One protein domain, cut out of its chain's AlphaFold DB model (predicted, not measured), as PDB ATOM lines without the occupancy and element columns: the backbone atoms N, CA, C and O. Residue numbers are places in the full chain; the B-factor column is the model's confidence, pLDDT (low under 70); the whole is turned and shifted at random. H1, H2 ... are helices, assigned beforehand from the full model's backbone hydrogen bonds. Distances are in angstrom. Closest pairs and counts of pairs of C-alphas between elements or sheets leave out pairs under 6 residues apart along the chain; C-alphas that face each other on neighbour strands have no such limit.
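This is residues 133 to 209 of the 244 residues of an uncharacterized protein of Candidatus Woesebacteria bacterium GW2011_GWB1_38_5b (UniProt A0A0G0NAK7). H1, H2 and H4 make a small bundle, their centres in a triangle, and H3 crosses the end where H1 and H4 begin. The 77 printed residues hold four named helices, H1 to H4, and no named strand: all helix. The whole is compact, radius of gyration of the C-alphas 11.5 A, spanning 33 by 25 by 17 A.

Find C-alpha 133 at (270.948, 355.576, 183.060); there H1, residues 133 to 148, begins its 24.0 A. H2 is residues 154 to 163, H3 169 to 179. H4, 188 to 201, 20.2 A, ends at (291.211, 371.374, 171.649).

Start at the hub, H1. Its residues 136 to 143 touch H2 in a hairpin, C-alphas 139 and 160 closest at 5.8 A. H3 touches H1 at a steep tilt of 54 degrees, C-alphas 133 and 172 closest at 4.3 A. H4 touches H1, C-alphas 144 and 195 closest at 5.6 A. Every O i to N i+4 pair is within hydrogen-bond range in H2 and H4, 8 of 12 in H1, 6 of 7 in H3.

The printed part has no cut or long link; no printed residue is under 70 in pLDDT.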
ATOM      1  N   GLU A 133     270.103 356.230 184.052       98.31
ATOM      2  CA  GLU A 133     270.948 355.576 183.060       98.31
ATOM      3  C   GLU A 133     270.594 355.975 181.626       98.31
ATOM      4  O   GLU A 133     271.493 356.276 180.839       98.31
ATOM      5  N   ASP A 134     269.301 356.051 181.293       97.69
ATOM      6  CA  ASP A 134     268.842 356.588 180.008       97.69
ATOM      7  C   ASP A 134     269.215 358.070 179.869       97.69
ATOM      8  O   ASP A 134     269.698 358.490 178.814       97.69
ATOM      9  N   GLN A 135     269.047 358.863 180.936       98.06
ATOM     10  CA  GLN A 135     269.417 360.278 180.926       98.06
ATOM     11  C   GLN A 135     270.927 360.470 180.752       98.06
ATOM     12  O   GLN A 135     271.338 361.356 180.003       98.06
ATOM     13  N   LEU A 136     271.766 359.654 181.397       98.38
ATOM     14  CA  LEU A 136     273.215 359.691 181.203       98.38
ATOM     15  C   LEU A 136     273.575 359.334 179.759       98.38
ATOM     16  O   LEU A 136     274.295 360.093 179.118       98.38
ATOM     17  N   ALA A 137     273.034 358.238 179.217       97.62
ATOM     18  CA  ALA A 137     273.296 357.835 177.836       97.62
ATOM     19  C   ALA A 137     272.897 358.926 176.826       97.62
ATOM     20  O   ALA A 137     273.656 359.200 175.894       97.62
ATOM     21  N   GLN A 138     271.755 359.592 177.035       96.81
ATOM     22  CA  GLN A 138     271.335 360.725 176.207       96.81
ATOM     23  C   GLN A 138     272.263 361.936 176.365       96.81
ATOM     24  O   GLN A 138     272.696 362.516 175.377       96.81
ATOM     25  N   THR A 139     272.626 362.292 177.597       97.44
ATOM     26  CA  THR A 139     273.516 363.435 177.859       97.44
ATOM     27  C   THR A 139     274.894 363.213 177.223       97.44
ATOM     28  O   THR A 139     275.473 364.133 176.648       97.44
ATOM     29  N   VAL A 140     275.400 361.974 177.256       97.75
ATOM     30  CA  VAL A 140     276.651 361.584 176.588       97.75
ATOM     31  C   VAL A 140     276.521 361.654 175.067       97.75
ATOM     32  O   VAL A 140     277.435 362.134 174.395       97.75
ATOM     33  N   TYR A 141     275.384 361.230 174.511       96.06
ATOM     34  CA  TYR A 141     275.090 361.406 173.089       96.06
ATOM     35  C   TYR A 141     275.110 362.887 172.684       96.06
ATOM     36  O   TYR A 141     275.722 363.242 171.675       96.06
ATOM     37  N   ASP A 142     274.507 363.758 173.492       94.69
ATOM     38  CA  ASP A 142     274.425 365.187 173.200       94.69
ATOM     39  C   ASP A 142     275.805 365.853 173.198       94.69
ATOM     40  O   ASP A 142     276.122 366.582 172.256       94.69
ATOM     41  N   ILE A 143     276.679 365.539 174.164       96.56
ATOM     42  CA  ILE A 143     278.049 366.079 174.159       96.56
ATOM     43  C   ILE A 143     278.901 365.517 173.015       96.56
ATOM     44  O   ILE A 143     279.797 366.216 172.548       96.56
ATOM     45  N   GLN A 144     278.618 364.315 172.482       96.12
ATOM     46  CA  GLN A 144     279.335 363.801 171.299       96.12
ATOM     47  C   GLN A 144     279.122 364.665 170.054       96.12
ATOM     48  O   GLN A 144     279.953 364.637 169.138       96.12
ATOM     49  N   ARG A 145     278.043 365.454 170.001       92.06
ATOM     50  CA  ARG A 145     277.761 366.358 168.878       92.06
ATOM     51  C   ARG A 145     278.836 367.428 168.695       92.06
ATOM     52  O   ARG A 145     278.971 367.954 167.591       92.06
ATOM     53  N   ILE A 146     279.661 367.683 169.716       92.25
ATOM     54  CA  ILE A 146     280.839 368.548 169.591       92.25
ATOM     55  C   ILE A 146     281.782 368.072 168.476       92.25
ATOM     56  O   ILE A 146     282.380 368.879 167.781       92.25
ATOM     57  N   SER A 147     281.842 366.760 168.221       89.31
ATOM     58  CA  SER A 147     282.656 366.181 167.141       89.31
ATOM     59  C   SER A 147     282.126 366.435 165.727       89.31
ATOM     60  O   SER A 147     282.752 366.023 164.756       89.31
ATOM     61  N   GLN A 148     280.968 367.080 165.613       87.31
ATOM     62  CA  GLN A 148     280.317 367.433 164.353       87.31
ATOM     63  C   GLN A 148     280.411 368.942 164.075       87.31
ATOM     64  O   GLN A 148     279.587 369.470 163.334       87.31
ATOM     65  N   GLU A 149     281.347 369.644 164.727       82.25
ATOM     66  CA  GLU A 149     281.504 371.110 164.663       82.25
ATOM     67  C   GLU A 149     280.232 371.869 165.092       82.25
ATOM     68  O   GLU A 149     280.005 373.029 164.740       82.25
ATOM     69  N   THR A 150     279.366 371.207 165.866       81.25
ATOM     70  CA  THR A 150     278.152 371.826 166.398       81.25
ATOM     71  C   THR A 150     278.418 372.428 167.768       81.25
ATOM     72  O   THR A 150     279.183 371.893 168.569       81.25
ATOM     73  N   ARG A 151     277.762 373.559 168.041       85.88
ATOM     74  CA  ARG A 151     277.873 374.243 169.330       85.88
ATOM     75  C   ARG A 151     277.227 373.406 170.427       85.88
ATOM     76  O   ARG A 151     276.059 373.034 170.306       85.88
ATOM     77  N   VAL A 152     277.971 373.168 171.503       89.38
ATOM     78  CA  VAL A 152     277.514 372.407 172.672       89.38
ATOM     79  C   VAL A 152     277.532 373.308 173.902       89.38
ATOM     80  O   VAL A 152     278.461 374.092 174.108       89.38
ATOM     81  N   ASP A 153     276.479 373.222 174.716       91.19
ATOM     82  CA  ASP A 153     276.412 373.991 175.956       91.19
ATOM     83  C   ASP A 153     277.372 373.370 176.983       91.19
ATOM     84  O   ASP A 153     277.247 372.177 177.276       91.19
ATOM     85  N   PRO A 154     278.296 374.147 177.587       92.31
ATOM     86  CA  PRO A 154     279.191 373.637 178.625       92.31
ATOM     87  C   PRO A 154     278.454 372.961 179.790       92.31
ATOM     88  O   PRO A 154     279.035 372.117 180.472       92.31
ATOM     89  N   LYS A 155     277.175 373.292 180.030       93.31
ATOM     90  CA  LYS A 155     276.364 372.623 181.051       93.31
ATOM     91  C   LYS A 155     276.233 371.121 180.820       93.31
ATOM     92  O   LYS A 155     276.223 370.393 181.800       93.31
ATOM     93  N   GLN A 156     276.177 370.668 179.569       94.81
ATOM     94  CA  GLN A 156     275.952 369.258 179.250       94.81
ATOM     95  C   GLN A 156     277.144 368.384 179.661       94.81
ATOM     96  O   GLN A 156     276.952 367.271 180.137       94.81
ATOM     97  N   PHE A 157     278.370 368.913 179.572       96.75
ATOM     98  CA  PHE A 157     279.570 368.245 180.090       96.75
ATOM     99  C   PHE A 157     279.515 368.094 181.608       96.75
ATOM    100  O   PHE A 157     279.752 367.015 182.144       96.75
ATOM    101  N   LEU A 158     279.141 369.168 182.311       96.19
ATOM    102  CA  LEU A 158     278.937 369.103 183.756       96.19
ATOM    103  C   LEU A 158     277.848 368.087 184.120       96.19
ATOM    104  O   LEU A 158     278.034 367.309 185.050       96.19
ATOM    105  N   ASP A 159     276.734 368.089 183.392       97.38
ATOM    106  CA  ASP A 159     275.623 367.171 183.618       97.38
ATOM    107  C   ASP A 159     276.078 365.712 183.446       97.38
ATOM    108  O   ASP A 159     275.834 364.900 184.335       97.38
ATOM    109  N   ALA A 160     276.822 365.389 182.380       97.94
ATOM    110  CA  ALA A 160     277.398 364.057 182.176       97.94
ATOM    111  C   ALA A 160     278.342 363.655 183.325       97.94
ATOM    112  O   ALA A 160     278.197 362.573 183.897       97.94
ATOM    113  N   ASN A 161     279.249 364.556 183.717       97.56
ATOM    114  CA  ASN A 161     280.213 364.332 184.798       97.56
ATOM    115  C   ASN A 161     279.553 364.168 186.176       97.56
ATOM    116  O   ASN A 161     280.130 363.541 187.061       97.56
ATOM    117  N   LEU A 162     278.363 364.727 186.392       97.88
ATOM    118  CA  LEU A 162     277.599 364.535 187.625       97.88
ATOM    119  C   LEU A 162     276.768 363.248 187.580       97.88
ATOM    120  O   LEU A 162     276.753 362.497 188.551       97.88
ATOM    121  N   LEU A 163     276.110 362.963 186.456       98.50
ATOM    122  CA  LEU A 163     275.293 361.760 186.286       98.50
ATOM    123  C   LEU A 163     276.130 360.478 186.380       98.50
ATOM    124  O   LEU A 163     275.696 359.517 187.012       98.50
ATOM    125  N   VAL A 164     277.347 360.467 185.822       97.94
ATOM    126  CA  VAL A 164     278.248 359.299 185.874       97.94
ATOM    127  C   VAL A 164     278.629 358.905 187.309       97.94
ATOM    128  O   VAL A 164     278.917 357.743 187.567       97.94
ATOM    129  N   GLN A 165     278.577 359.838 188.267       97.81
ATOM    130  CA  GLN A 165     278.906 359.560 189.674       97.81
ATOM    131  C   GLN A 165     277.835 358.733 190.393       97.81
ATOM    132  O   GLN A 165     278.121 358.146 191.435       97.81
ATOM    133  N   ILE A 166     276.602 358.727 189.883       98.25
ATOM    134  CA  ILE A 166     275.450 358.134 190.575       98.25
ATOM    135  C   ILE A 166     274.665 357.130 189.728       98.25
ATOM    136  O   ILE A 166     273.845 356.393 190.273       98.25
ATOM    137  N   ALA A 167     274.904 357.075 188.418       98.12
ATOM    138  CA  ALA A 167     274.303 356.081 187.539       98.12
ATOM    139  C   ALA A 167     274.937 354.696 187.734       98.12
ATOM    140  O   ALA A 167     276.134 354.570 188.003       98.12
ATOM    141  N   ASN A 168     274.158 353.633 187.515       98.19
ATOM    142  CA  ASN A 168     274.743 352.313 187.314       98.19
ATOM    143  C   ASN A 168     275.391 352.254 185.920       98.19
ATOM    144  O   ASN A 168     274.699 352.241 184.901       98.19
ATOM    145  N   ILE A 169     276.721 352.205 185.882       97.75
ATOM    146  CA  ILE A 169     277.496 352.265 184.638       97.75
ATOM    147  C   ILE A 169     277.202 351.098 183.695       97.75
ATOM    148  O   ILE A 169     277.037 351.329 182.501       97.75
ATOM    149  N   ASP A 170     277.045 349.870 184.194       97.75
ATOM    150  CA  ASP A 170     276.748 348.712 183.340       97.75
ATOM    151  C   ASP A 170     275.402 348.876 182.623       97.75
ATOM    152  O   ASP A 170     275.264 348.597 181.427       97.75
ATOM    153  N   LYS A 171     274.401 349.387 183.345       97.94
ATOM    154  CA  LYS A 171     273.089 349.705 182.779       97.94
ATOM    155  C   LYS A 171     273.156 350.885 181.806       97.94
ATOM    156  O   LYS A 171     272.631 350.783 180.699       97.94
ATOM    157  N   ALA A 172     273.836 351.973 182.166       97.88
ATOM    158  CA  ALA A 172     274.022 353.122 181.279       97.88
ATOM    159  C   ALA A 172     274.774 352.736 179.994       97.88
ATOM    160  O   ALA A 172     274.417 353.178 178.904       97.88
ATOM    161  N   GLN A 173     275.756 351.841 180.090       98.00
ATOM    162  CA  GLN A 173     276.487 351.281 178.958       98.00
ATOM    163  C   GLN A 173     275.584 350.443 178.039       98.00
ATOM    164  O   GLN A 173     275.746 350.475 176.812       98.00
ATOM    165  N   ALA A 174     274.622 349.704 178.600       96.94
ATOM    166  CA  ALA A 174     273.616 348.997 177.813       96.94
ATOM    167  C   ALA A 174     272.728 349.978 177.029       96.94
ATOM    168  O   ALA A 174     272.501 349.752 175.839       96.94
ATOM    169  N   GLN A 175     272.312 351.086 177.653       96.44
ATOM    170  CA  GLN A 175     271.548 352.148 176.987       96.44
ATOM    171  C   GLN A 175     272.371 352.867 175.910       96.44
ATOM    172  O   GLN A 175     271.930 353.025 174.770       96.44
ATOM    173  N   TRP A 176     273.620 353.211 176.222       96.44
ATOM    174  CA  TRP A 176     274.560 353.821 175.285       96.44
ATOM    175  C   TRP A 176     274.759 352.968 174.032       96.44
ATOM    176  O   TRP A 176     274.695 353.477 172.914       96.44
ATOM    177  N   LYS A 177     274.937 351.650 174.187       95.88
ATOM    178  CA  LYS A 177     275.137 350.729 173.058       95.88
ATOM    179  C   LYS A 177     273.996 350.782 172.036       95.88
ATOM    180  O   LYS A 177     274.267 350.566 170.856       95.88
ATOM    181  N   LYS A 178     272.763 351.025 172.484       93.25
ATOM    182  CA  LYS A 178     271.566 351.069 171.633       93.25
ATOM    183  C   LYS A 178     271.412 352.405 170.910       93.25
ATOM    184  O   LYS A 178     270.993 352.415 169.760       93.25
ATOM    185  N   ARG A 179     271.777 353.505 171.574       91.75
ATOM    186  CA  ARG A 179     271.581 354.880 171.082       91.75
ATOM    187  C   ARG A 179     272.759 355.428 170.279       91.75
ATOM    188  O   ARG A 179     272.584 356.297 169.431       91.75
ATOM    189  N   ARG A 180     273.982 354.982 170.575       94.00
ATOM    190  CA  ARG A 180     275.193 355.555 169.976       94.00
ATOM    191  C   ARG A 180     275.213 355.370 168.461       94.00
ATOM    192  O   ARG A 180     274.854 354.313 167.941       94.00
ATOM    193  N   LYS A 181     275.769 356.356 167.763       94.00
ATOM    194  CA  LYS A 181     276.113 356.193 166.351       94.00
ATOM    195  C   LYS A 181     277.335 355.275 166.185       94.00
ATOM    196  O   LYS A 181     278.151 355.176 167.111       94.00
ATOM    197  N   PRO A 182     277.494 354.601 165.031       94.12
ATOM    198  CA  PRO A 182     278.640 353.730 164.775       94.12
ATOM    199  C   PRO A 182     280.003 354.413 164.953       94.12
ATOM    200  O   PRO A 182     280.931 353.764 165.433       94.12
ATOM    201  N   GLU A 183     280.107 355.699 164.609       94.19
ATOM    202  CA  GLU A 183     281.319 356.518 164.714       94.19
ATOM    203  C   GLU A 183     281.662 356.960 166.144       94.19
ATOM    204  O   GLU A 183     282.787 357.387 166.405       94.19
ATOM    205  N   PHE A 184     280.717 356.869 167.085       95.50
ATOM    206  CA  PHE A 184     280.965 357.227 168.478       95.50
ATOM    207  C   PHE A 184     281.651 356.080 169.239       95.50
ATOM    208  O   PHE A 184     281.443 354.904 168.905       95.50
ATOM    209  N   PRO A 185     282.448 356.388 170.285       97.44
ATOM    210  CA  PRO A 185     283.135 355.374 171.080       97.44
ATOM    211  C   PRO A 185     282.203 354.283 171.613       97.44
ATOM    212  O   PRO A 185     281.030 354.508 171.908       97.44
ATOM    213  N   LYS A 186     282.737 353.061 171.735       97.56
ATOM    214  CA  LYS A 186     281.950 351.893 172.164       97.56
ATOM    215  C   LYS A 186     281.543 351.967 173.636       97.56
ATOM    216  O   LYS A 186     280.458 351.485 173.963       97.56
ATOM    217  N   SER A 187     282.398 352.528 174.489       97.94
ATOM    218  CA  SER A 187     282.117 352.734 175.910       97.94
ATOM    219  C   SER A 187     281.576 354.134 176.184       97.94
ATOM    220  O   SER A 187     281.859 355.068 175.428       97.94
ATOM    221  N   ILE A 188     280.803 354.267 177.258       97.44
ATOM    222  CA  ILE A 188     280.264 355.546 177.708       97.44
ATOM    223  C   ILE A 188     281.378 356.447 178.257       97.44
ATOM    224  O   ILE A 188     281.425 357.628 177.923       97.44
ATOM    225  N   GLU A 189     282.347 355.882 178.982       97.19
ATOM    226  CA  GLU A 189     283.522 356.606 179.478       97.19
ATOM    227  C   GLU A 189     284.378 357.108 178.322       97.19
ATOM    228  O   GLU A 189     284.710 358.285 178.262       97.19
ATOM    229  N   GLY A 190     284.654 356.244 177.339       97.81
ATOM    230  CA  GLY A 190     285.445 356.624 176.169       97.81
ATOM    231  C   GLY A 190     284.753 357.693 175.320       97.81
ATOM    232  O   GLY A 190     285.416 358.494 174.664       97.81
ATOM    233  N   ALA A 191     283.416 357.736 175.334       98.00
ATOM    234  CA  ALA A 191     282.658 358.820 174.724       98.00
ATOM    235  C   ALA A 191     282.864 360.129 175.499       98.00
ATOM    236  O   ALA A 191     283.243 361.131 174.888       98.00
ATOM    237  N   ILE A 192     282.695 360.122 176.822       98.00
ATOM    238  CA  ILE A 192     282.934 361.303 177.666       98.00
ATOM    239  C   ILE A 192     284.365 361.827 177.474       98.00
ATOM    240  O   ILE A 192     284.534 362.989 177.118       98.00
ATOM    241  N   GLU A 193     285.379 360.966 177.593       97.94
ATOM    242  CA  GLU A 193     286.797 361.316 177.404       97.94
ATOM    243  C   GLU A 193     287.066 361.940 176.029       97.94
ATOM    244  O   GLU A 193     287.739 362.967 175.920       97.94
ATOM    245  N   ARG A 194     286.499 361.362 174.962       97.38
ATOM    246  CA  ARG A 194     286.617 361.914 173.608       97.38
ATOM    247  C   ARG A 194     285.996 363.306 173.509       97.38
ATOM    248  O   ARG A 194     286.601 364.186 172.905       97.38
ATOM    249  N   ALA A 195     284.795 363.508 174.051       97.06
ATOM    250  CA  ALA A 195     284.136 364.811 173.998       97.06
ATOM    251  C   ALA A 195     284.896 365.861 174.816       97.06
ATOM    252  O   ALA A 195     285.025 366.994 174.360       97.06
ATOM    253  N   GLU A 196     285.424 365.489 175.983       97.12
ATOM    254  CA  GLU A 196     286.263 366.356 176.814       97.12
ATOM    255  C   GLU A 196     287.551 366.761 176.081       97.12
ATOM    256  O   GLU A 196     287.871 367.944 176.002       97.12
ATOM    257  N   SER A 197     288.228 365.816 175.424       97.25
ATOM    258  CA  SER A 197     289.416 366.118 174.614       97.25
ATOM    259  C   SER A 197     289.112 367.071 173.447       97.25
ATOM    260  O   SER A 197     289.884 367.995 173.172       97.25
ATOM    261  N   ILE A 198     287.967 366.902 172.775       96.06
ATOM    262  CA  ILE A 198     287.532 367.832 171.720       96.06
ATOM    263  C   ILE A 198     287.219 369.206 172.318       96.06
ATOM    264  O   ILE A 198     287.635 370.216 171.766       96.06
ATOM    265  N   ARG A 199     286.539 369.262 173.466       95.38
ATOM    266  CA  ARG A 199     286.244 370.514 174.174       95.38
ATOM    267  C   ARG A 199     287.512 371.301 174.511       95.38
ATOM    268  O   ARG A 199     287.508 372.524 174.408       95.38
ATOM    269  N   GLU A 200     288.573 370.618 174.925       95.38
ATOM    270  CA  GLU A 200     289.860 371.238 175.257       95.38
ATOM    271  C   GLU A 200     290.609 371.752 174.021       95.38
ATOM    272  O   GLU A 200     291.253 372.799 174.080       95.38
ATOM    273  N   THR A 201     290.516 371.032 172.902       96.19
ATOM    274  CA  THR A 201     291.211 371.374 171.649       96.19
ATOM    275  C   THR A 201     290.439 372.359 170.770       96.19
ATOM    276  O   THR A 201     291.063 373.085 169.998       96.19
ATOM    277  N   HIS A 202     289.116 372.434 170.936       93.88
ATOM    278  CA  HIS A 202     288.196 373.300 170.194       93.88
ATOM    279  C   HIS A 202     287.261 374.088 171.132       93.88
ATOM    280  O   HIS A 202     286.033 373.917 171.104       93.88
ATOM    281  N   PRO A 203     287.803 374.964 171.999       92.62
ATOM    282  CA  PRO A 203     286.999 375.731 172.950       92.62
ATOM    283  C   PRO A 203     285.973 376.655 172.272       92.62
ATOM    284  O   PRO A 203     284.960 376.996 172.881       92.62
ATOM    285  N   GLU A 204     286.185 377.043 171.013       91.94
ATOM    286  CA  GLU A 204     285.263 377.851 170.210       91.94
ATOM    287  C   GLU A 204     283.934 377.149 169.882       91.94
ATOM    288  O   GLU A 204     282.950 377.816 169.553       91.94
ATOM    289  N   TRP A 205     283.872 375.818 169.997       91.62
ATOM    290  CA  TRP A 205     282.634 375.045 169.833       91.62
ATOM    291  C   TRP A 205     281.793 374.994 171.114       91.62
ATOM    292  O   TRP A 205     280.649 374.533 171.100       91.62
ATOM    293  N   ILE A 206     282.318 375.520 172.221       91.19
ATOM    294  CA  ILE A 206     281.590 375.655 173.476       91.19
ATOM    295  C   ILE A 206     280.916 377.016 173.524       91.19
ATOM    296  O   ILE A 206     281.562 378.060 173.602       91.19
ATOM    297  N   GLN A 207     279.588 377.015 173.549       87.12
ATOM    298  CA  GLN A 207     278.824 378.243 173.708       87.12
ATOM    299  C   GLN A 207     277.698 378.034 174.714       87.12
ATOM    300  O   GLN A 207     276.922 377.090 174.635       87.12
ATOM    301  N   LYS A 208     277.595 378.963 175.666       82.44
ATOM    302  CA  LYS A 208     276.543 378.955 176.680       82.44
ATOM    303  C   LYS A 208     275.178 379.243 176.044       82.44
ATOM    304  O   LYS A 208     275.034 380.229 175.319       82.44
ATOM    305  N   SER A 209     274.185 378.410 176.355       70.44
ATOM    306  CA  SER A 209     272.779 378.633 175.995       70.44
ATOM    307  C   SER A 209     272.241 379.921 176.653       70.44
ATOM    308  O   SER A 209     272.698 380.281 177.746       70.44
TER     309      SER A 209